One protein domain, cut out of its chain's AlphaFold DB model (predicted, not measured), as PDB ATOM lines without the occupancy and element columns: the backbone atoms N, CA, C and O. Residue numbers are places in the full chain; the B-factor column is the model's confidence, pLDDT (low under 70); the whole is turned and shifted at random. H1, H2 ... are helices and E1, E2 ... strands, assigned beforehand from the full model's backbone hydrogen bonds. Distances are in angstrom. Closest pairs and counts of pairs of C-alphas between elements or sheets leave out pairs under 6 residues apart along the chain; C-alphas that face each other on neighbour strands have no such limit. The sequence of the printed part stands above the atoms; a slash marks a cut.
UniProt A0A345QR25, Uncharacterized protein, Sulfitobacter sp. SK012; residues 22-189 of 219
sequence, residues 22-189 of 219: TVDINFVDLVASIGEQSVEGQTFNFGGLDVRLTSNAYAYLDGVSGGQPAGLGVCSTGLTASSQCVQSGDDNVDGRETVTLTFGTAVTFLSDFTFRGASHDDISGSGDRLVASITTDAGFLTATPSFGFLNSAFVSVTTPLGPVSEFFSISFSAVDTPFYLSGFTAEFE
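What this domain is: This is residues 22 to 189 of the 219 residues of an uncharacterized protein of Sulfitobacter sp. SK012 (UniProt A0A345QR25). Two strongly twisted sheets, a large one of E2, E3, E6, E8, E9, E10 and E11 and a small one of E1, E12 and E7, stand partly face to face as a sandwich, their best planes 31 degrees apart. The hairpin of E4 and E5, with helix H1 packed on it, sits at one end, where residues 76 to 98 also loop out; residues 149 to 167 loop toward the opposite end. The printed part has 168 residues, mostly strand by class, with E1, H1 and then E2 to E12 along the chain. The small sheet runs E1 - E12 - E7, the large one branches at E8, and both are antiparallel. The whole is compact, with a radius of gyration of the C-alphas of 15.0 A and spans of 44 by 32 by 25 A.

Where its parts are: Find C-alpha 22 at (41.014, 55.655, -8.225), where E1, residues 22 to 26, begins. H1, residues 27 to 34, follows, 10.3 A from first to last C-alpha. Next come E2, residues 43 to 46, E3, residues 49 to 55, 19.4 A, E4, residues 58 to 65, 20.1 A, and E5, residues 68 to 75, 19.4 A, which bends by 70 degrees at residue 72. E6, residues 99 to 103, begins at C-alpha 99, (23.693, 49.727, -20.973). E7, residues 107 to 117, spans 26.7 A and bends by 53 degrees at residue 112. Read on through E8, residues 129 to 136, 23.3 A, E9, residues 139 to 141, E10, residues 146 to 148, and E11, residues 168 to 174, 20.8 A. E12, residues 179 to 188, 25.9 A, bends by 51 degrees at residue 182 and ends at C-alpha 188, (40.688, 59.178, -13.641).

How they stand to each other: Start at E8: E9 (N 139 and O 136, 2.9 A) and E10 (N 130 and O 147, 3.0 A) lie on one side of it, and E11 (N 133 and O 171, 2.9 A) on the other side. From E11 step to E6 by N 101 and O 170, 2.8 A, to E3 by N 52 and O 102, 2.8 A, and to its hairpin partner E2 by N 46 and O 49, 2.8 A. In the facing sheet, look for N 25 and O 184 of E1 and E12, 2.8 A, and N 114 and O 183 of E7 and E12, 2.8 A. The hairpin of E4 and E5 has N 73 and O 60 at 2.8 A. The closest C-alphas of E5 and E12, Gly 71 and Ser 182, are 4.3 A apart. H1 only grazes the sheet of E12 with residues 27 to 31; its closest C-alpha to E5 is Phe 27 to Gly 71, 5.0 A, and to E4 Val 31 to Leu 61, 5.8 A. Every O i to N i+4 pair in H1 is within hydrogen-bond range.

The domain as a whole: The C-alphas farthest apart are those of Gly 66 and Gly 162, 44.9 A. The printed part has no cut; the long links are E5 to E6, E7 to E8 and E10 to E11. Mean pLDDT of the printed part is 82.9, with residues 125, 127 and 137 to 167 under 70.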
ATOM      1  N   THR A  22      41.664  56.951  -8.009       91.44
ATOM      2  CA  THR A  22      41.014  55.655  -8.225       91.44
ATOM      3  C   THR A  22      39.731  55.602  -7.413       91.44
ATOM      4  O   THR A  22      39.720  56.034  -6.257       91.44
ATOM      5  N   VAL A  23      38.659  55.078  -8.003       94.88
ATOM      6  CA  VAL A  23      37.379  54.886  -7.327       94.88
ATOM      7  C   VAL A  23      36.712  53.574  -7.718       94.88
ATOM      8  O   VAL A  23      36.736  53.178  -8.884       94.88
ATOM      9  N   ASP A  24      36.076  52.945  -6.734       95.38
ATOM     10  CA  ASP A  24      35.210  51.791  -6.933       95.38
ATOM     11  C   ASP A  24      33.799  52.269  -7.288       95.38
ATOM     12  O   ASP A  24      33.140  52.987  -6.527       95.38
ATOM     13  N   ILE A  25      33.324  51.866  -8.459       96.06
ATOM     14  CA  ILE A  25      31.947  52.066  -8.896       96.06
ATOM     15  C   ILE A  25      31.184  50.799  -8.532       96.06
ATOM     16  O   ILE A  25      31.411  49.743  -9.118       96.06
ATOM     17  N   ASN A  26      30.285  50.906  -7.556       96.62
ATOM     18  CA  ASN A  26      29.517  49.780  -7.035       96.62
ATOM     19  C   ASN A  26      28.010  50.048  -7.158       96.62
ATOM     20  O   ASN A  26      27.431  50.829  -6.399       96.62
ATOM     21  N   PHE A  27      27.366  49.385  -8.116       97.75
ATOM     22  CA  PHE A  27      25.927  49.492  -8.343       97.75
ATOM     23  C   PHE A  27      25.109  48.735  -7.292       97.75
ATOM     24  O   PHE A  27      23.964  49.110  -7.048       97.75
ATOM     25  N   VAL A  28      25.698  47.740  -6.618       96.75
ATOM     26  CA  VAL A  28      25.064  47.043  -5.485       96.75
ATOM     27  C   VAL A  28      24.895  47.988  -4.294       96.75
ATOM     28  O   VAL A  28      23.833  48.040  -3.676       96.75
ATOM     29  N   ASP A  29      25.913  48.794  -3.997       97.00
ATOM     30  CA  ASP A  29      25.806  49.805  -2.939       97.00
ATOM     31  C   ASP A  29      24.857  50.938  -3.352       97.00
ATOM     32  O   ASP A  29      24.108  51.464  -2.522       97.00
ATOM     33  N   LEU A  30      24.843  51.297  -4.642       97.50
ATOM     34  CA  LEU A  30      23.931  52.315  -5.153       97.50
ATOM     35  C   LEU A  30      22.466  51.883  -5.014       97.50
ATOM     36  O   LEU A  30      21.670  52.650  -4.470       97.50
ATOM     37  N   VAL A  31      22.107  50.664  -5.433       97.00
ATOM     38  CA  VAL A  31      20.735  50.152  -5.277       97.00
ATOM     39  C   VAL A  31      20.360  49.996  -3.802       97.00
ATOM     40  O   VAL A  31      19.238  50.316  -3.423       97.00
ATOM     41  N   ALA A  32      21.300  49.621  -2.928       96.00
ATOM     42  CA  ALA A  32      21.055  49.594  -1.485       96.00
ATOM     43  C   ALA A  32      20.757  50.992  -0.901       96.00
ATOM     44  O   ALA A  32      20.038  51.106   0.092       96.00
ATOM     45  N   SER A  33      21.296  52.052  -1.513       96.75
ATOM     46  CA  SER A  33      21.098  53.446  -1.103       96.75
ATOM     47  C   SER A  33      19.776  54.034  -1.603       96.75
ATOM     48  O   SER A  33      19.074  54.705  -0.844       96.75
ATOM     49  N   ILE A  34      19.425  53.793  -2.871       96.75
ATOM     50  CA  ILE A  34      18.285  54.463  -3.517       96.75
ATOM     51  C   ILE A  34      17.087  53.544  -3.786       96.75
ATOM     52  O   ILE A  34      16.019  54.040  -4.138       96.75
ATOM     53  N   GLY A  35      17.232  52.237  -3.582       96.31
ATOM     54  CA  GLY A  35      16.236  51.223  -3.920       96.31
ATOM     55  C   GLY A  35      16.236  50.844  -5.402       96.31
ATOM     56  O   GLY A  35      16.849  51.513  -6.236       96.31
ATOM     57  N   GLU A  36      15.522  49.763  -5.713       96.50
ATOM     58  CA  GLU A  36      15.294  49.291  -7.081       96.50
ATOM     59  C   GLU A  36      14.458  50.306  -7.855       96.50
ATOM     60  O   GLU A  36      13.374  50.686  -7.406       96.50
ATOM     61  N   GLN A  37      14.967  50.782  -8.989       97.69
ATOM     62  CA  GLN A  37      14.268  51.731  -9.858       97.69
ATOM     63  C   GLN A  37      15.025  51.965 -11.164       97.69
ATOM     64  O   GLN A  37      16.239  51.763 -11.261       97.69
ATOM     65  N   SER A  38      14.318  52.517 -12.150       97.88
ATOM     66  CA  SER A  38      14.976  53.091 -13.315       97.88
ATOM     67  C   SER A  38      15.842  54.297 -12.952       97.88
ATOM     68  O   SER A  38      15.429  55.214 -12.241       97.88
ATOM     69  N   VAL A  39      17.038  54.303 -13.531       98.19
ATOM     70  CA  VAL A  39      18.055  55.349 -13.421       98.19
ATOM     71  C   VAL A  39      18.416  55.943 -14.785       98.19
ATOM     72  O   VAL A  39      19.457  56.580 -14.934       98.19
ATOM     73  N   GLU A  40      17.555  55.752 -15.789       98.06
ATOM     74  CA  GLU A  40      17.788  56.207 -17.162       98.06
ATOM     75  C   GLU A  40      18.070  57.716 -17.221       98.06
ATOM     76  O   GLU A  40      17.282  58.551 -16.766       98.06
ATOM     77  N   GLY A  41      19.224  58.070 -17.783       97.38
ATOM     78  CA  GLY A  41      19.691  59.442 -17.939       97.38
ATOM     79  C   GLY A  41      20.198  60.113 -16.660       97.38
ATOM     80  O   GLY A  41      20.582  61.283 -16.737       97.38
ATOM     81  N   GLN A  42      20.217  59.424 -15.517       98.06
ATOM     82  CA  GLN A  42      20.691  59.980 -14.247       98.06
ATOM     83  C   GLN A  42      22.220  59.927 -14.140       98.06
ATOM     84  O   GLN A  42      22.861  59.028 -14.682       98.06
ATOM     85  N   THR A  43      22.793  60.889 -13.413       97.62
ATOM     86  CA  THR A  43      24.230  60.959 -13.109       97.62
ATOM     87  C   THR A  43      24.460  60.721 -11.625       97.62
ATOM     88  O   THR A  43      23.842  61.381 -10.791       97.62
ATOM     89  N   PHE A  44      25.396  59.831 -11.306       97.44
ATOM     90  CA  PHE A  44      25.825  59.535  -9.942       97.44
ATOM     91  C   PHE A  44      27.297  59.881  -9.762       97.44
ATOM     92  O   PHE A  44      28.102  59.664 -10.664       97.44
ATOM     93  N   ASN A  45      27.642  60.412  -8.589       95.88
ATOM     94  CA  ASN A  45      29.024  60.705  -8.231       95.88
ATOM     95  C   ASN A  45      29.613  59.540  -7.432       95.88
ATOM     96  O   ASN A  45      29.136  59.228  -6.340       95.88
ATOM     97  N   PHE A  46      30.676  58.944  -7.957       95.31
ATOM     98  CA  PHE A  46      31.470  57.930  -7.279       95.31
ATOM     99  C   PHE A  46      32.817  58.550  -6.942       95.31
ATOM    100  O   PHE A  46      33.678  58.690  -7.806       95.31
ATOM    101  N   GLY A  47      32.998  58.983  -5.691       92.62
ATOM    102  CA  GLY A  47      34.289  59.482  -5.201       92.62
ATOM    103  C   GLY A  47      34.905  60.610  -6.040       92.62
ATOM    104  O   GLY A  47      36.125  60.674  -6.174       92.62
ATOM    105  N   GLY A  48      34.083  61.495  -6.613       90.69
ATOM    106  CA  GLY A  48      34.533  62.583  -7.489       90.69
ATOM    107  C   GLY A  48      34.454  62.288  -8.990       90.69
ATOM    108  O   GLY A  48      34.685  63.202  -9.778       90.69
ATOM    109  N   LEU A  49      34.090  61.068  -9.388       91.12
ATOM    110  CA  LEU A  49      33.818  60.699 -10.774       91.12
ATOM    111  C   LEU A  49      32.310  60.691 -11.031       91.12
ATOM    112  O   LEU A  49      31.583  59.859 -10.490       91.12
ATOM    113  N   ASP A  50      31.844  61.610 -11.869       94.12
ATOM    114  CA  ASP A  50      30.455  61.627 -12.318       94.12
ATOM    115  C   ASP A  50      30.247  60.590 -13.425       94.12
ATOM    116  O   ASP A  50      30.952  60.596 -14.437       94.12
ATOM    117  N   VAL A  51      29.257  59.716 -13.248       95.38
ATOM    118  CA  VAL A  51      28.895  58.659 -14.196       95.38
ATOM    119  C   VAL A  51      27.410  58.761 -14.509       95.38
ATOM    120  O   VAL A  51      26.559  58.571 -13.639       95.38
ATOM    121  N   ARG A  52      27.093  59.065 -15.766       97.06
ATOM    122  CA  ARG A  52      25.736  59.062 -16.302       97.06
ATOM    123  C   ARG A  52      25.380  57.681 -16.835       97.06
ATOM    124  O   ARG A  52      26.117  57.127 -17.651       97.06
ATOM    125  N   LEU A  53      24.236  57.165 -16.404       97.94
ATOM    126  CA  LEU A  53      23.722  55.850 -16.776       97.94
ATOM    127  C   LEU A  53      22.636  56.011 -17.836       97.94
ATOM    128  O   LEU A  53      21.706  56.798 -17.671       97.94
ATOM    129  N   THR A  54      22.769  55.294 -18.943       97.69
ATOM    130  CA  THR A  54      21.799  55.300 -20.047       97.69
ATOM    131  C   THR A  54      21.689  53.915 -20.653       97.69
ATOM    132  O   THR A  54      22.529  53.055 -20.393       97.69
ATOM    133  N   SER A  55      20.677  53.696 -21.476       97.12
ATOM    134  CA  SER A  55      20.497  52.446 -22.204       97.12
ATOM    135  C   SER A  55      19.819  52.682 -23.552       97.12
ATOM    136  O   SER A  55      19.429  53.802 -23.888       97.12
ATOM    137  N   ASN A  56      19.651  51.621 -24.338       95.75
ATOM    138  CA  ASN A  56      18.764  51.645 -25.502       95.75
ATOM    139  C   ASN A  56      17.268  51.466 -25.151       95.75
ATOM    140  O   ASN A  56      16.442  51.464 -26.066       95.75
ATOM    141  N   ALA A  57      16.923  51.343 -23.864       96.38
ATOM    142  CA  ALA A  57      15.555  51.371 -23.351       96.38
ATOM    143  C   ALA A  57      15.482  52.175 -22.038       96.38
ATOM    144  O   ALA A  57      15.472  53.405 -22.088       96.38
ATOM    145  N   TYR A  58      15.453  51.502 -20.882       98.00
ATOM    146  CA  TYR A  58      15.538  52.141 -19.569       98.00
ATOM    147  C   TYR A  58      16.595  51.465 -18.690       98.00
ATOM    148  O   TYR A  58      16.417  50.323 -18.283       98.00
ATOM    149  N   ALA A  59      17.671  52.172 -18.343       98.25
ATOM    150  CA  ALA A  59      18.666  51.697 -17.392       98.25
ATOM    151  C   ALA A  59      17.994  51.489 -16.032       98.25
ATOM    152  O   ALA A  59      17.214  52.342 -15.582       98.25
ATOM    153  N   TYR A  60      18.284  50.363 -15.390       98.44
ATOM    154  CA  TYR A  60      17.568  49.909 -14.205       98.44
ATOM    155  C   TYR A  60      18.532  49.372 -13.154       98.44
ATOM    156  O   TYR A  60      19.448  48.623 -13.477       98.44
ATOM    157  N   LEU A  61      18.346  49.779 -11.900       98.19
ATOM    158  CA  LEU A  61      19.044  49.173 -10.773       98.19
ATOM    159  C   LEU A  61      18.160  48.098 -10.166       98.19
ATOM    160  O   LEU A  61      17.077  48.408  -9.668       98.19
ATOM    161  N   ASP A  62      18.666  46.873 -10.176       97.44
ATOM    162  CA  ASP A  62      18.040  45.729  -9.541       97.44
ATOM    163  C   ASP A  62      18.791  45.318  -8.267       97.44
ATOM    164  O   ASP A  62      20.013  45.473  -8.148       97.44
ATOM    165  N   GLY A  63      18.033  44.865  -7.278       94.75
ATOM    166  CA  GLY A  63      18.463  44.732  -5.900       94.75
ATOM    167  C   GLY A  63      18.803  43.297  -5.535       94.75
ATOM    168  O   GLY A  63      19.625  42.636  -6.173       94.75
ATOM    169  N   VAL A  64      18.257  42.841  -4.409       94.25
ATOM    170  CA  VAL A  64      18.605  41.541  -3.827       94.25
ATOM    171  C   VAL A  64      17.474  40.552  -4.059       94.25
ATOM    172  O   VAL A  64      16.401  40.677  -3.471       94.25
ATOM    173  N   SER A  65      17.769  39.492  -4.805       90.88
ATOM    174  CA  SER A  65      16.883  38.347  -4.998       90.88
ATOM    175  C   SER A  65      17.555  37.087  -4.469       90.88
ATOM    176  O   SER A  65      18.756  36.888  -4.626       90.88
ATOM    177  N   GLY A  66      16.818  36.252  -3.731       86.88
ATOM    178  CA  GLY A  66      17.377  35.016  -3.160       86.88
ATOM    179  C   GLY A  66      18.560  35.216  -2.194       86.88
ATOM    180  O   GLY A  66      19.298  34.269  -1.931       86.88
ATOM    181  N   GLY A  67      18.752  36.428  -1.660       90.06
ATOM    182  CA  GLY A  67      19.910  36.785  -0.829       90.06
ATOM    183  C   GLY A  67      21.172  37.143  -1.620       90.06
ATOM    184  O   GLY A  67      22.232  37.305  -1.016       90.06
ATOM    185  N   GLN A  68      21.071  37.277  -2.942       93.50
ATOM    186  CA  GLN A  68      22.171  37.623  -3.832       93.50
ATOM    187  C   GLN A  68      21.916  38.981  -4.511       93.50
ATOM    188  O   GLN A  68      20.785  39.262  -4.912       93.50
ATOM    189  N   PRO A  69      22.933  39.852  -4.610       95.19
ATOM    190  CA  PRO A  69      22.782  41.155  -5.246       95.19
ATOM    191  C   PRO A  69      22.838  41.052  -6.774       95.19
ATOM    192  O   PRO A  69      23.606  40.253  -7.308       95.19
ATOM    193  N   ALA A  70      22.094  41.916  -7.458       95.31
ATOM    194  CA  ALA A  70      22.218  42.155  -8.891       95.31
ATOM    195  C   ALA A  70      23.135  43.360  -9.165       95.31
ATOM    196  O   ALA A  70      24.356  43.281  -8.981       95.31
ATOM    197  N   GLY A  71      22.574  44.479  -9.617       96.56
ATOM    198  CA  GLY A  71      23.315  45.647 -10.073       96.56
ATOM    199  C   GLY A  71      22.569  46.393 -11.172       96.56
ATOM    200  O   GLY A  71      21.346  46.481 -11.171       96.56
ATOM    201  N   LEU A  72      23.324  46.952 -12.109       98.12
ATOM    202  CA  LEU A  72      22.789  47.715 -13.226       98.12
ATOM    203  C   LEU A  72      22.424  46.795 -14.399       98.12
ATOM    204  O   LEU A  72      23.292  46.106 -14.938       98.12
ATOM    205  N   GLY A  73      21.169  46.849 -14.831       97.56
ATOM    206  CA  GLY A  73      20.669  46.204 -16.040       97.56
ATOM    207  C   GLY A  73      19.789  47.135 -16.877       97.56
ATOM    208  O   GLY A  73      19.953  48.365 -16.843       97.56
ATOM    209  N   VAL A  74      18.892  46.557 -17.673       98.06
ATOM    210  CA  VAL A  74      18.006  47.277 -18.589       98.06
ATOM    211  C   VAL A  74      16.587  46.756 -18.431       98.06
ATOM    212  O   VAL A  74      16.356  45.593 -18.151       98.06
ATOM    213  N   CYS A  75      15.634  47.658 -18.603       97.56
ATOM    214  CA  CYS A  75      14.226  47.347 -18.633       97.56
ATOM    215  C   CYS A  75      13.654  47.672 -20.008       97.56
ATOM    216  O   CYS A  75      13.408  48.845 -20.303       97.56
ATOM    217  N   SER A  76      13.475  46.688 -20.890       96.12
ATOM    218  CA  SER A  76      13.065  46.951 -22.280       96.12
ATOM    219  C   SER A  76      11.557  46.944 -22.510       96.12
ATOM    220  O   SER A  76      11.063  47.627 -23.412       96.12
ATOM    221  N   THR A  77      10.796  46.245 -21.673       95.62
ATOM    222  CA  THR A  77       9.328  46.147 -21.752       95.62
ATOM    223  C   THR A  77       8.609  47.397 -21.243       95.62
ATOM    224  O   THR A  77       7.402  47.554 -21.456       95.62
ATOM    225  N   GLY A  78       9.351  48.320 -20.633       96.06
ATOM    226  CA  GLY A  78       8.870  49.607 -20.154       96.06
ATOM    227  C   GLY A  78       8.752  49.683 -18.637       96.06
ATOM    228  O   GLY A  78       8.975  48.718 -17.909       96.06
ATOM    229  N   LEU A  79       8.382  50.872 -18.163       97.81
ATOM    230  CA  LEU A  79       8.310  51.187 -16.741       97.81
ATOM    231  C   LEU A  79       6.874  51.427 -16.281       97.81
ATOM    232  O   LEU A  79       6.043  52.012 -16.978       97.81
ATOM    233  N   THR A  80       6.599  51.005 -15.056       97.25
ATOM    234  CA  THR A  80       5.413  51.396 -14.297       97.25
ATOM    235  C   THR A  80       5.512  52.858 -13.843       97.25
ATOM    236  O   THR A  80       6.568  53.488 -13.908       97.25
ATOM    237  N   ALA A  81       4.417  53.408 -13.309       94.81
ATOM    238  CA  ALA A  81       4.397  54.772 -12.771       94.81
ATOM    239  C   ALA A  81       5.344  54.985 -11.568       94.81
ATOM    240  O   ALA A  81       5.676  56.124 -11.252       94.81
ATOM    241  N   SER A  82       5.770  53.908 -10.903       94.62
ATOM    242  CA  SER A  82       6.748  53.915  -9.809       94.62
ATOM    243  C   SER A  82       8.171  53.589 -10.279       94.62
ATOM    244  O   SER A  82       8.995  53.161  -9.475       94.62
ATOM    245  N   SER A  83       8.450  53.736 -11.578       95.44
ATOM    246  CA  SER A  83       9.760  53.468 -12.186       95.44
ATOM    247  C   SER A  83      10.269  52.035 -11.991       95.44
ATOM    248  O   SER A  83      11.475  51.819 -12.016       95.44
ATOM    249  N   GLN A  84       9.363  51.070 -11.800       96.81
ATOM    250  CA  GLN A  84       9.670  49.631 -11.765       96.81
ATOM    251  C   GLN A  84       9.482  49.017 -13.144       96.81
ATOM    252  O   GLN A  84       8.625  49.500 -13.891       96.81
ATOM    253  N   CYS A  85      10.171  47.918 -13.436       96.38
ATOM    254  CA  CYS A  85       9.910  47.154 -14.648       96.38
ATOM    255  C   CYS A  85       8.471  46.654 -14.740       96.38
ATOM    256  O   CYS A  85       7.888  46.184 -13.761       96.38
ATOM    257  N   VAL A  86       7.872  46.792 -15.926       97.00
ATOM    258  CA  VAL A  86       6.510  46.301 -16.187       97.00
ATOM    259  C   VAL A  86       6.481  44.778 -16.134       97.00
ATOM    260  O   VAL A  86       5.565  44.202 -15.543       97.00
ATOM    261  N   GLN A  87       7.473  44.130 -16.741       94.94
ATOM    262  CA  GLN A  87       7.660  42.692 -16.666       94.94
ATOM    263  C   GLN A  87       8.721  42.364 -15.612       94.94
ATOM    264  O   GLN A  87       9.836  42.867 -15.656       94.94
ATOM    265  N   SER A  88       8.376  41.497 -14.659       88.44
ATOM    266  CA  SER A  88       9.349  40.993 -13.684       88.44
ATOM    267  C   SER A  88      10.400  40.120 -14.384       88.44
ATOM    268  O   SER A  88      10.030  39.256 -15.185       88.44
ATOM    269  N   GLY A  89      11.683  40.346 -14.080       88.75
ATOM    270  CA  GLY A  89      12.824  39.636 -14.674       88.75
ATOM    271  C   GLY A  89      13.293  40.181 -16.027       88.75
ATOM    272  O   GLY A  89      14.178  39.590 -16.642       88.75
ATOM    273  N   ASP A  90      12.686  41.275 -16.493       94.81
ATOM    274  CA  ASP A  90      13.150  42.097 -17.617       94.81
ATOM    275  C   ASP A  90      13.941  43.294 -17.070       94.81
ATOM    276  O   ASP A  90      13.596  44.439 -17.315       94.81
ATOM    277  N   ASP A  91      14.892  43.028 -16.181       96.12
ATOM    278  CA  ASP A  91      15.686  44.021 -15.448       96.12
ATOM    279  C   ASP A  91      17.201  43.794 -15.602       96.12
ATOM    280  O   ASP A  91      17.997  44.593 -15.109       96.12
ATOM    281  N   ASN A  92      17.609  42.734 -16.310       95.75
ATOM    282  CA  ASN A  92      18.992  42.444 -16.708       95.75
ATOM    283  C   ASN A  92      19.307  43.033 -18.093       95.75
ATOM    284  O   ASN A  92      18.480  43.689 -18.699       95.75
ATOM    285  N   VAL A  93      20.542  42.877 -18.569       95.38
ATOM    286  CA  VAL A  93      20.935  43.193 -19.947       95.38
ATOM    287  C   VAL A  93      20.909  41.912 -20.771       95.38
ATOM    288  O   VAL A  93      21.709  41.007 -20.524       95.38
ATOM    289  N   ASP A  94      20.043  41.850 -21.774       92.12
ATOM    290  CA  ASP A  94      19.920  40.756 -22.730       92.12
ATOM    291  C   ASP A  94      20.662  41.017 -24.062       92.12
ATOM    292  O   ASP A  94      21.372  42.009 -24.251       92.12
ATOM    293  N   GLY A  95      20.540  40.082 -25.014       86.75
ATOM    294  CA  GLY A  95      21.249  40.139 -26.302       86.75
ATOM    295  C   GLY A  95      20.772  41.224 -27.280       86.75
ATOM    296  O   GLY A  95      21.302  41.333 -28.389       86.75
ATOM    297  N   ARG A  96      19.743  41.996 -26.928       89.56
ATOM    298  CA  ARG A  96      19.217  43.138 -27.694       89.56
ATOM    299  C   ARG A  96      19.332  44.443 -26.923       89.56
ATOM    300  O   ARG A  96      19.059  45.507 -27.484       89.56
ATOM    301  N   GLU A  97      19.734  44.368 -25.671       94.75
ATOM    302  CA  GLU A  97      19.861  45.498 -24.780       94.75
ATOM    303  C   GLU A  97      21.303  45.974 -24.710       94.75
ATOM    304  O   GLU A  97      22.275  45.274 -25.016       94.75
ATOM    305  N   THR A  98      21.446  47.243 -24.367       92.81
ATOM    306  CA  THR A  98      22.743  47.850 -24.131       92.81
ATOM    307  C   THR A  98      22.623  48.838 -22.996       92.81
ATOM    308  O   THR A  98      21.770  49.723 -23.042       92.81
ATOM    309  N   VAL A  99      23.509  48.715 -22.012       94.94
ATOM    310  CA  VAL A  99      23.693  49.727 -20.973       94.94
ATOM    311  C   VAL A  99      24.973  50.507 -21.236       94.94
ATOM    312  O   VAL A  99      26.011  49.924 -21.545       94.94
ATOM    313  N   THR A 100      24.899  51.827 -21.123       94.62
ATOM    314  CA  THR A 100      25.980  52.760 -21.428       94.62
ATOM    315  C   THR A 100      26.294  53.621 -20.214       94.62
ATOM    316  O   THR A 100      25.424  54.314 -19.678       94.62
ATOM    317  N   LEU A 101      27.566  53.620 -19.824       94.81
ATOM    318  CA  LEU A 101      28.131  54.500 -18.807       94.81
ATOM    319  C   LEU A 101      28.854  55.640 -19.513       94.81
ATOM    320  O   LEU A 101      29.753  55.382 -20.313       94.81
ATOM    321  N   THR A 102      28.480  56.883 -19.226       92.44
ATOM    322  CA  THR A 102      29.168  58.080 -19.725       92.44
ATOM    323  C   THR A 102      29.830  58.801 -18.565       92.44
ATOM    324  O   THR A 102      29.162  59.152 -17.596       92.44
ATOM    325  N   PHE A 103      31.128  59.039 -18.662       90.12
ATOM    326  CA  PHE A 103      31.918  59.634 -17.594       90.12
ATOM    327  C   PHE A 103      32.053  61.139 -17.825       90.12
ATOM    328  O   PHE A 103      32.280  61.573 -18.952       90.12
ATOM    329  N   GLY A 104      31.898  61.930 -16.762       86.31
ATOM    330  CA  GLY A 104      32.025  63.393 -16.806       86.31
ATOM    331  C   GLY A 104      33.470  63.899 -16.858       86.31
ATOM    332  O   GLY A 104      33.691  65.098 -16.998       86.31
ATOM    333  N   THR A 105      34.439  62.991 -16.731       83.31
ATOM    334  CA  THR A 105      35.878  63.265 -16.775       83.31
ATOM    335  C   THR A 105      36.579  62.129 -17.515       83.31
ATOM    336  O   THR A 105      36.086  61.001 -17.558       83.31
ATOM    337  N   ALA A 106      37.758  62.419 -18.063       78.56
ATOM    338  CA  ALA A 106      38.641  61.433 -18.667       78.56
ATOM    339  C   ALA A 106      38.997  60.296 -17.692       78.56
ATOM    340  O   ALA A 106      39.618  60.522 -16.650       78.56
ATOM    341  N   VAL A 107      38.649  59.069 -18.077       81.62
ATOM    342  CA  VAL A 107      39.059  57.834 -17.400       81.62
ATOM    343  C   VAL A 107      40.317  57.302 -18.079       81.62
ATOM    344  O   VAL A 107      40.353  57.135 -19.298       81.62
ATOM    345  N   THR A 108      41.358  57.045 -17.293       78.38
ATOM    346  CA  THR A 108      42.650  56.536 -17.766       78.38
ATOM    347  C   THR A 108      42.713  55.013 -17.737       78.38
ATOM    348  O   THR A 108      43.412  54.419 -18.560       78.38
ATOM    349  N   PHE A 109      41.984  54.370 -16.822       79.25
ATOM    350  CA  PHE A 109      42.020  52.921 -16.648       79.25
ATOM    351  C   PHE A 109      40.713  52.373 -16.056       79.25
ATOM    352  O   PHE A 109      40.077  53.029 -15.232       79.25
ATOM    353  N   LEU A 110      40.316  51.167 -16.477       82.56
ATOM    354  CA  LEU A 110      39.151  50.438 -15.969       82.56
ATOM    355  C   LEU A 110      39.549  48.995 -15.638       82.56
ATOM    356  O   LEU A 110      40.140  48.304 -16.473       82.56
ATOM    357  N   SER A 111      39.188  48.509 -14.455       82.06
ATOM    358  CA  SER A 111      39.488  47.139 -14.025       82.06
ATOM    359  C   SER A 111      38.395  46.535 -13.156       82.06
ATOM    360  O   SER A 111      37.404  47.180 -12.843       82.06
ATOM    361  N   ASP A 112      38.578  45.261 -12.800       84.06
ATOM    362  CA  ASP A 112      37.799  44.579 -11.761       84.06
ATOM    363  C   ASP A 112      36.285  44.585 -11.993       84.06
ATOM    364  O   ASP A 112      35.491  44.669 -11.059       84.06
ATOM    365  N   PHE A 113      35.878  44.478 -13.261       86.19
ATOM    366  CA  PHE A 113      34.474  44.320 -13.611       86.19
ATOM    367  C   PHE A 113      33.890  43.068 -12.961       86.19
ATOM    368  O   PHE A 113      34.443  41.972 -13.074       86.19
ATOM    369  N   THR A 114      32.735  43.247 -12.334       88.38
ATOM    370  CA  THR A 114      31.942  42.189 -11.717       88.38
ATOM    371  C   THR A 114      30.569  42.150 -12.360       88.38
ATOM    372  O   THR A 114      29.918  43.184 -12.548       88.38
ATOM    373  N   PHE A 115      30.136  40.942 -12.700       90.69
ATOM    374  CA  PHE A 115      28.874  40.709 -13.384       90.69
ATOM    375  C   PHE A 115      28.067  39.634 -12.672       90.69
ATOM    376  O   PHE A 115      28.624  38.696 -12.093       90.69
ATOM    377  N   ARG A 116      26.746  39.759 -12.746       92.06
ATOM    378  CA  ARG A 116      25.798  38.802 -12.169       92.06
ATOM    379  C   ARG A 116      24.894  38.254 -13.250       92.06
ATOM    380  O   ARG A 116      24.541  39.002 -14.150       92.06
ATOM    381  N   GLY A 117      24.516  36.987 -13.167       91.75
ATOM    382  CA  GLY A 117      23.529  36.398 -14.069       91.75
ATOM    383  C   GLY A 117      22.104  36.827 -13.720       91.75
ATOM    384  O   GLY A 117      21.866  37.459 -12.692       91.75
ATOM    385  N   ALA A 118      21.131  36.407 -14.532       91.69
ATOM    386  CA  ALA A 118      19.702  36.623 -14.262       91.69
ATOM    387  C   ALA A 118      19.213  36.030 -12.924       91.69
ATOM    388  O   ALA A 118      18.152  36.400 -12.438       91.69
ATOM    389  N   SER A 119      19.955  35.091 -12.325       92.12
ATOM    390  CA  SER A 119      19.660  34.558 -10.986       92.12
ATOM    391  C   SER A 119      20.457  35.246  -9.872       92.12
ATOM    392  O   SER A 119      20.444  34.756  -8.748       92.12
ATOM    393  N   HIS A 120      21.125  36.370 -10.164       93.62
ATOM    394  CA  HIS A 120      21.970  37.146  -9.246       93.62
ATOM    395  C   HIS A 120      23.227  36.377  -8.784       93.62
ATOM    396  O   HIS A 120      23.946  36.781  -7.866       93.62
ATOM    397  N   ASP A 121      23.544  35.263  -9.437       90.88
ATOM    398  CA  ASP A 121      24.761  34.499  -9.230       90.88
ATOM    399  C   ASP A 121      25.967  35.216  -9.844       90.88
ATOM    400  O   ASP A 121      25.846  35.930 -10.835       90.88
ATOM    401  N   ASP A 122      27.141  35.067  -9.227       87.62
ATOM    402  CA  ASP A 122      28.378  35.595  -9.809       87.62
ATOM    403  C   ASP A 122      28.711  34.817 -11.082       87.62
ATOM    404  O   ASP A 122      28.970  33.613 -11.021       87.62
ATOM    405  N   ILE A 123      28.718  35.507 -12.221       85.00
ATOM    406  CA  ILE A 123      29.102  34.923 -13.512       85.00
ATOM    407  C   ILE A 123      30.512  35.350 -13.926       85.00
ATOM    408  O   ILE A 123      30.992  34.991 -15.002       85.00
ATOM    409  N   SER A 124      31.227  36.070 -13.060       72.56
ATOM    410  CA  SER A 124      32.638  36.385 -13.257       72.56
ATOM    411  C   SER A 124      33.434  35.075 -13.268       72.56
ATOM    412  O   SER A 124      33.528  34.370 -12.269       72.56
ATOM    413  N   GLY A 125      34.004  34.712 -14.414       68.19
ATOM    414  CA  GLY A 125      34.692  33.431 -14.599       68.19
ATOM    415  C   GLY A 125      33.887  32.362 -15.348       68.19
ATOM    416  O   GLY A 125      34.460  31.302 -15.606       68.19
ATOM    417  N   SER A 126      32.613  32.597 -15.708       73.56
ATOM    418  CA  SER A 126      31.739  31.570 -16.314       73.56
ATOM    419  C   SER A 126      32.166  31.139 -17.721       73.56
ATOM    420  O   SER A 126      31.848  30.034 -18.158       73.56
ATOM    421  N   GLY A 127      32.925  31.987 -18.422       69.75
ATOM    422  CA  GLY A 127      33.295  31.784 -19.824       69.75
ATOM    423  C   GLY A 127      32.226  32.226 -20.828       69.75
ATOM    424  O   GLY A 127      32.515  32.191 -22.026       69.75
ATOM    425  N   ASP A 128      31.055  32.687 -20.370       73.38
ATOM    426  CA  ASP A 128      30.049  33.322 -21.235       73.38
ATOM    427  C   ASP A 128      30.630  34.598 -21.864       73.38
ATOM    428  O   ASP A 128      31.644  35.125 -21.403       73.38
ATOM    429  N   ARG A 129      30.030  35.106 -22.937       74.06
ATOM    430  CA  ARG A 129      30.564  36.264 -23.658       74.06
ATOM    431  C   ARG A 129      29.693  37.504 -23.514       74.06
ATOM    432  O   ARG A 129      28.464  37.434 -23.553       74.06
ATOM    433  N   LEU A 130      30.360  38.655 -23.469       77.06
ATOM    434  CA  LEU A 130      29.754  39.977 -23.605       77.06
ATOM    435  C   LEU A 130      30.507  40.817 -24.642       77.06
ATOM    436  O   LEU A 130      31.684  40.576 -24.947       77.06
ATOM    437  N   VAL A 131      29.822  41.820 -25.181       78.25
ATOM    438  CA  VAL A 131      30.421  42.853 -26.030       78.25
ATOM    439  C   VAL A 131      30.498  44.139 -25.225       78.25
ATOM    440  O   VAL A 131      29.472  44.617 -24.749       78.25
ATOM    441  N   ALA A 132      31.696  44.720 -25.127       78.88
ATOM    442  CA  ALA A 132      31.853  46.097 -24.675       78.88
ATOM    443  C   ALA A 132      32.341  46.979 -25.828       78.88
ATOM    444  O   ALA A 132      33.274  46.608 -26.536       78.88
ATOM    445  N   SER A 133      31.713  48.138 -26.016       78.50
ATOM    446  CA  SER A 133      32.099  49.140 -27.016       78.50
ATOM    447  C   SER A 133      32.504  50.434 -26.327       78.50
ATOM    448  O   SER A 133      31.789  50.895 -25.438       78.50
ATOM    449  N   ILE A 134      33.622  51.031 -26.747       77.31
ATOM    450  CA  ILE A 134      34.142  52.272 -26.166       77.31
ATOM    451  C   ILE A 134      34.025  53.396 -27.190       77.31
ATOM    452  O   ILE A 134      34.496  53.294 -28.325       77.31
ATOM    453  N   THR A 135      33.420  54.500 -26.770       76.69
ATOM    454  CA  THR A 135      33.333  55.716 -27.580       76.69
ATOM    455  C   THR A 135      34.066  56.842 -26.874       76.69
ATOM    456  O   THR A 135      33.858  57.072 -25.682       76.69
ATOM    457  N   THR A 136      34.911  57.538 -27.630       72.81
ATOM    458  CA  THR A 136      35.645  58.733 -27.201       72.81
ATOM    459  C   THR A 136      35.425  59.839 -28.230       72.81
ATOM    460  O   THR A 136      35.071  59.548 -29.376       72.81
ATOM    461  N   ASP A 137      35.698  61.096 -27.890       66.50
ATOM    462  CA  ASP A 137      35.629  62.185 -28.880       66.50
ATOM    463  C   ASP A 137      36.665  62.044 -30.010       66.50
ATOM    464  O   ASP A 137      36.474  62.570 -31.106       66.50
ATOM    465  N   ALA A 138      37.756  61.300 -29.778       62.59
ATOM    466  CA  ALA A 138      38.740  60.958 -30.809       62.59
ATOM    467  C   ALA A 138      38.203  59.930 -31.829       62.59
ATOM    468  O   ALA A 138      38.889  59.591 -32.796       62.59
ATOM    469  N   GLY A 139      36.977  59.447 -31.625       59.97
ATOM    470  CA  GLY A 139      36.281  58.511 -32.486       59.97
ATOM    471  C   GLY A 139      35.820  57.256 -31.752       59.97
ATOM    472  O   GLY A 139      36.089  57.021 -30.569       59.97
ATOM    473  N   PHE A 140      35.098  56.431 -32.505       57.69
ATOM    474  CA  PHE A 140      34.608  55.143 -32.046       57.69
ATOM    475  C   PHE A 140      35.746  54.122 -32.059       57.69
ATOM    476  O   PHE A 140      36.247  53.750 -33.122       57.69
ATOM    477  N   LEU A 141      36.145  53.655 -30.879       57.56
ATOM    478  CA  LEU A 141      36.987  52.478 -30.741       57.56
ATOM    479  C   LEU A 141      36.054  51.292 -30.512       57.56
ATOM    480  O   LEU A 141      35.806  50.878 -29.378       57.56
ATOM    481  N   THR A 142      35.558  50.697 -31.602       47.03
ATOM    482  CA  THR A 142      35.075  49.313 -31.526       47.03
ATOM    483  C   THR A 142      36.291  48.423 -31.360       47.03
ATOM    484  O   THR A 142      36.794  47.792 -32.288       47.03
ATOM    485  N   ALA A 143      36.780  48.337 -30.136       47.12
ATOM    486  CA  ALA A 143      37.205  47.032 -29.725       47.12
ATOM    487  C   ALA A 143      35.905  46.204 -29.745       47.12
ATOM    488  O   ALA A 143      34.961  46.508 -29.026       47.12
ATOM    489  N   THR A 144      35.822  45.175 -30.576       44.03
ATOM    490  CA  THR A 144      34.976  44.019 -30.278       44.03
ATOM    491  C   THR A 144      35.857  42.994 -29.570       44.03
ATOM    492  O   THR A 144      36.185  41.975 -30.193       44.03
ATOM    493  N   PRO A 145      36.341  43.195 -28.324       46.44
ATOM    494  CA  PRO A 145      36.805  42.041 -27.589       46.44
ATOM    495  C   PRO A 145      35.525  41.270 -27.305       46.44
ATOM    496  O   PRO A 145      34.593  41.772 -26.682       46.44
ATOM    497  N   SER A 146      35.448  40.053 -27.826       44.91
ATOM    498  CA  SER A 146      34.575  39.095 -27.175       44.91
ATOM    499  C   SER A 146      35.237  38.805 -25.842       44.91
ATOM    500  O   SER A 146      36.170  38.011 -25.760       44.91
ATOM    501  N   PHE A 147      34.830  39.548 -24.822       51.66
ATOM    502  CA  PHE A 147      35.201  39.226 -23.466       51.66
ATOM    503  C   PHE A 147      34.444  37.951 -23.162       51.66
ATOM    504  O   PHE A 147      33.219  37.977 -23.111       51.66
ATOM    505  N   GLY A 148      35.147  36.831 -23.009       48.53
ATOM    506  CA  GLY A 148      34.616  35.863 -22.065       48.53
ATOM    507  C   GLY A 148      34.519  36.578 -20.711       48.53
ATOM    508  O   GLY A 148      35.359  37.447 -20.450       48.53
ATOM    509  N   PHE A 149      33.580  36.231 -19.833       53.00
ATOM    510  CA  PHE A 149      33.688  36.523 -18.402       53.00
ATOM    511  C   PHE A 149      34.895  35.740 -17.863       53.00
ATOM    512  O   PHE A 149      34.755  34.849 -17.045       53.00
ATOM    513  N   LEU A 150      36.095  35.943 -18.399       41.75
ATOM    514  CA  LEU A 150      37.304  35.281 -17.966       41.75
ATOM    515  C   LEU A 150      37.820  36.099 -16.796       41.75
ATOM    516  O   LEU A 150      38.155  37.268 -16.962       41.75
ATOM    517  N   ASN A 151      37.818  35.451 -15.633       41.41
ATOM    518  CA  ASN A 151      38.534  35.812 -14.416       41.41
ATOM    519  C   ASN A 151      39.443  37.045 -14.574       41.41
ATOM    520  O   ASN A 151      40.546  36.949 -15.114       41.41
ATOM    521  N   SER A 152      38.970  38.177 -14.047       39.72
ATOM    522  CA  SER A 152      39.812  39.206 -13.431       39.72
ATOM    523  C   SER A 152      41.016  39.693 -14.252       39.72
ATOM    524  O   SER A 152      42.139  39.678 -13.744       39.72
ATOM    525  N   ALA A 153      40.844  40.112 -15.509       40.47
ATOM    526  CA  ALA A 153      41.958  40.741 -16.217       40.47
ATOM    527  C   ALA A 153      41.562  41.680 -17.363       40.47
ATOM    528  O   ALA A 153      41.327  41.259 -18.491       40.47
ATOM    529  N   PHE A 154      41.672  42.974 -17.054       45.12
ATOM    530  CA  PHE A 154      42.186  44.022 -17.934       45.12
ATOM    531  C   PHE A 154      41.417  44.276 -19.239       45.12
ATOM    532  O   PHE A 154      41.836  43.861 -20.319       45.12
ATOM    533  N   VAL A 155      40.455  45.203 -19.179       42.34
ATOM    534  CA  VAL A 155      40.454  46.246 -20.212       42.34
ATOM    535  C   VAL A 155      41.521  47.257 -19.808       42.34
ATOM    536  O   VAL A 155      41.224  48.347 -19.334       42.34
ATOM    537  N   SER A 156      42.797  46.910 -20.003       40.75
ATOM    538  CA  SER A 156      43.769  47.980 -20.171       40.75
ATOM    539  C   SER A 156      43.377  48.655 -21.475       40.75
ATOM    540  O   SER A 156      43.774  48.221 -22.556       40.75
ATOM    541  N   VAL A 157      42.566  49.709 -21.386       44.66
ATOM    542  CA  VAL A 157      42.442  50.704 -22.449       44.66
ATOM    543  C   VAL A 157      43.777  51.462 -22.482       44.66
ATOM    544  O   VAL A 157      43.836  52.668 -22.326       44.66
ATOM    545  N   THR A 158      44.892  50.751 -22.686       37.69
ATOM    546  CA  THR A 158      46.195  51.305 -23.068       37.69
ATOM    547  C   THR A 158      46.199  51.563 -24.569       37.69
ATOM    548  O   THR A 158      47.195  51.378 -25.262       37.69
ATOM    549  N   THR A 159      45.098  52.068 -25.115       40.00
ATOM    550  CA  THR A 159      45.321  53.144 -26.069       40.00
ATOM    551  C   THR A 159      45.909  54.267 -25.226       40.00
ATOM    552  O   THR A 159      45.304  54.587 -24.205       40.00
ATOM    553  N   PRO A 160      47.081  54.840 -25.552       41.38
ATOM    554  CA  PRO A 160      47.437  56.130 -25.000       41.38
ATOM    555  C   PRO A 160      46.322  57.055 -25.467       41.38
ATOM    556  O   PRO A 160      46.348  57.574 -26.582       41.38
ATOM    557  N   LEU A 161      45.291  57.167 -24.636       46.53
ATOM    558  CA  LEU A 161      44.245  58.152 -24.701       46.53
ATOM    559  C   LEU A 161      44.966  59.454 -24.343       46.53
ATOM    560  O   LEU A 161      44.816  59.997 -23.256       46.53
ATOM    561  N   GLY A 162      45.894  59.874 -25.215       44.91
ATOM    562  CA  GLY A 162      46.549  61.165 -25.123       44.91
ATOM    563  C   GLY A 162      45.436  62.180 -24.953       44.91
ATOM    564  O   GLY A 162      44.411  62.006 -25.605       44.91
ATOM    565  N   PRO A 163      45.634  63.152 -24.052       47.12
ATOM    566  CA  PRO A 163      44.592  63.779 -23.232       47.12
ATOM    567  C   PRO A 163      43.210  63.626 -23.861       47.12
ATOM    568  O   PRO A 163      42.812  64.444 -24.691       47.12
ATOM    569  N   VAL A 164      42.543  62.502 -23.570       47.38
ATOM    570  CA  VAL A 164      41.189  62.299 -24.076       47.38
ATOM    571  C   VAL A 164      40.332  63.399 -23.499       47.38
ATOM    572  O   VAL A 164      40.406  63.714 -22.312       47.38
ATOM    573  N   SER A 165      39.583  64.031 -24.383       53.16
ATOM    574  CA  SER A 165      38.632  65.063 -24.035       53.16
ATOM    575  C   SER A 165      37.477  64.508 -23.200       53.16
ATOM    576  O   SER A 165      37.404  63.323 -22.877       53.16
ATOM    577  N   GLU A 166      36.619  65.435 -22.797       57.31
ATOM    578  CA  GLU A 166      35.665  65.346 -21.695       57.31
ATOM    579  C   GLU A 166      34.641  64.204 -21.801       57.31
ATOM    580  O   GLU A 166      34.061  63.848 -20.778       57.31
ATOM    581  N   PHE A 167      34.431  63.591 -22.978       62.31
ATOM    582  CA  PHE A 167      33.458  62.509 -23.143       62.31
ATOM    583  C   PHE A 167      34.115  61.147 -23.394       62.31
ATOM    584  O   PHE A 167      34.668  60.849 -24.458       62.31
ATOM    585  N   PHE A 168      33.967  60.273 -22.401       76.00
ATOM    586  CA  PHE A 168      34.309  58.857 -22.463       76.00
ATOM    587  C   PHE A 168      33.052  58.046 -22.137       76.00
ATOM    588  O   PHE A 168      32.367  58.333 -21.154       76.00
ATOM    589  N   SER A 169      32.716  57.052 -22.963       82.81
ATOM    590  CA  SER A 169      31.599  56.149 -22.680       82.81
ATOM    591  C   SER A 169      31.933  54.696 -22.992       82.81
ATOM    592  O   SER A 169      32.626  54.407 -23.971       82.81
ATOM    593  N   ILE A 170      31.404  53.786 -22.179       83.94
ATOM    594  CA  ILE A 170      31.474  52.340 -22.391       83.94
ATOM    595  C   ILE A 170      30.062  51.769 -22.420       83.94
ATOM    596  O   ILE A 170      29.221  52.132 -21.603       83.94
ATOM    597  N   SER A 171      29.797  50.904 -23.390       85.00
ATOM    598  CA  SER A 171      28.500  50.260 -23.584       85.00
ATOM    599  C   SER A 171      28.648  48.751 -23.512       85.00
ATOM    600  O   SER A 171      29.559  48.232 -24.149       85.00
ATOM    601  N   PHE A 172      27.764  48.063 -22.794       84.94
ATOM    602  CA  PHE A 172      27.788  46.610 -22.616       84.94
ATOM    603  C   PHE A 172      26.520  45.968 -23.170       84.94
ATOM    604  O   PHE A 172      25.430  46.477 -22.928       84.94
ATOM    605  N   SER A 173      26.667  44.843 -23.868       85.62
ATOM    606  CA  SER A 173      25.562  44.028 -24.389       85.62
ATOM    607  C   SER A 173      25.878  42.539 -24.243       85.62
ATOM    608  O   SER A 173      27.049  42.139 -24.324       85.62
ATOM    609  N   ALA A 174      24.854  41.720 -23.997       82.75
ATOM    610  CA  ALA A 174      25.029  40.289 -23.777       82.75
ATOM    611  C   ALA A 174      25.216  39.542 -25.104       82.75
ATOM    612  O   ALA A 174      24.669  39.927 -26.136       82.75
ATOM    613  N   VAL A 175      25.976  38.446 -25.082       79.19
ATOM    614  CA  VAL A 175      26.067  37.523 -26.227       79.19
ATOM    615  C   VAL A 175      25.426  36.190 -25.885       79.19
ATOM    616  O   VAL A 175      24.576  35.720 -26.639       79.19
ATOM    617  N   ASP A 176      25.827  35.599 -24.760       81.25
ATOM    618  CA  ASP A 176      25.412  34.242 -24.397       81.25
ATOM    619  C   ASP A 176      24.353  34.246 -23.289       81.25
ATOM    620  O   ASP A 176      23.300  33.622 -23.435       81.25
ATOM    621  N   THR A 177      24.613  34.967 -22.196       86.75
ATOM    622  CA  THR A 177      23.763  34.990 -21.002       86.75
ATOM    623  C   THR A 177      23.411  36.420 -20.592       86.75
ATOM    624  O   THR A 177      24.251  37.316 -20.713       86.75
ATOM    625  N   PRO A 178      22.167  36.657 -20.132       92.12
ATOM    626  CA  PRO A 178      21.782  37.953 -19.598       92.12
ATOM    627  C   PRO A 178      22.563  38.260 -18.322       92.12
ATOM    628  O   PRO A 178      22.842  37.352 -17.529       92.12
ATOM    629  N   PHE A 179      22.893  39.533 -18.112       93.44
ATOM    630  CA  PHE A 179      23.718  39.942 -16.978       93.44
ATOM    631  C   PHE A 179      23.280  41.258 -16.331       93.44
ATOM    632  O   PHE A 179      22.657  42.100 -16.965       93.44
ATOM    633  N   TYR A 180      23.709  41.475 -15.091       95.62
ATOM    634  CA  TYR A 180      23.785  42.786 -14.450       95.62
ATOM    635  C   TYR A 180      25.250  43.187 -14.297       95.62
ATOM    636  O   TYR A 180      26.105  42.353 -13.985       95.62
ATOM    637  N   LEU A 181      25.552  44.467 -14.492       94.62
ATOM    638  CA  LEU A 181      26.838  45.046 -14.129       94.62
ATOM    639  C   LEU A 181      26.795  45.436 -12.648       94.62
ATOM    640  O   LEU A 181      26.105  46.383 -12.274       94.62
ATOM    641  N   SER A 182      27.527  44.724 -11.793       95.00
ATOM    642  CA  SER A 182      27.531  44.996 -10.348       95.00
ATOM    643  C   SER A 182      28.511  46.090  -9.957       95.00
ATOM    644  O   SER A 182      28.219  46.882  -9.065       95.00
ATOM    645  N   GLY A 183      29.661  46.164 -10.621       93.12
ATOM    646  CA  GLY A 183      30.662  47.173 -10.307       93.12
ATOM    647  C   GLY A 183      31.993  46.957 -11.005       93.12
ATOM    648  O   GLY A 183      32.185  45.949 -11.687       93.12
ATOM    649  N   PHE A 184      32.882  47.935 -10.860       91.56
ATOM    650  CA  PHE A 184      34.228  47.966 -11.429       91.56
ATOM    651  C   PHE A 184      35.063  49.083 -10.786       91.56
ATOM    652  O   PHE A 184      34.524  49.981 -10.141       91.56
ATOM    653  N   THR A 185      36.370  49.063 -11.016       90.25
ATOM    654  CA  THR A 185      37.310  50.102 -10.580       90.25
ATOM    655  C   THR A 185      37.613  51.050 -11.738       90.25
ATOM    656  O   THR A 185      37.877  50.600 -12.857       90.25
ATOM    657  N   ALA A 186      37.620  52.358 -11.480       89.25
ATOM    658  CA  ALA A 186      38.004  53.381 -12.448       89.25
ATOM    659  C   ALA A 186      39.158  54.246 -11.931       89.25
ATOM    660  O   ALA A 186      39.139  54.717 -10.795       89.25
ATOM    661  N   GLU A 187      40.138  54.501 -12.793       87.75
ATOM    662  CA  GLU A 187      41.176  55.510 -12.591       87.75
ATOM    663  C   GLU A 187      40.885  56.724 -13.481       87.75
ATOM    664  O   GLU A 187      40.574  56.570 -14.663       87.75
ATOM    665  N   PHE A 188      40.965  57.932 -12.928       86.00
ATOM    666  CA  PHE A 188      40.688  59.178 -13.641       86.00
ATOM    667  C   PHE A 188      41.584  60.314 -13.147       86.00
ATOM    668  O   PHE A 188      42.076  60.296 -12.019       86.00
ATOM    669  N   GLU A 189      41.794  61.335 -13.978       83.94
ATOM    670  CA  GLU A 189      42.505  62.545 -13.561       83.94
ATOM    671  C   GLU A 189      41.487  63.590 -13.073       83.94
ATOM    672  O   GLU A 189      40.715  64.111 -13.879       83.94
TER     673      GLU A 189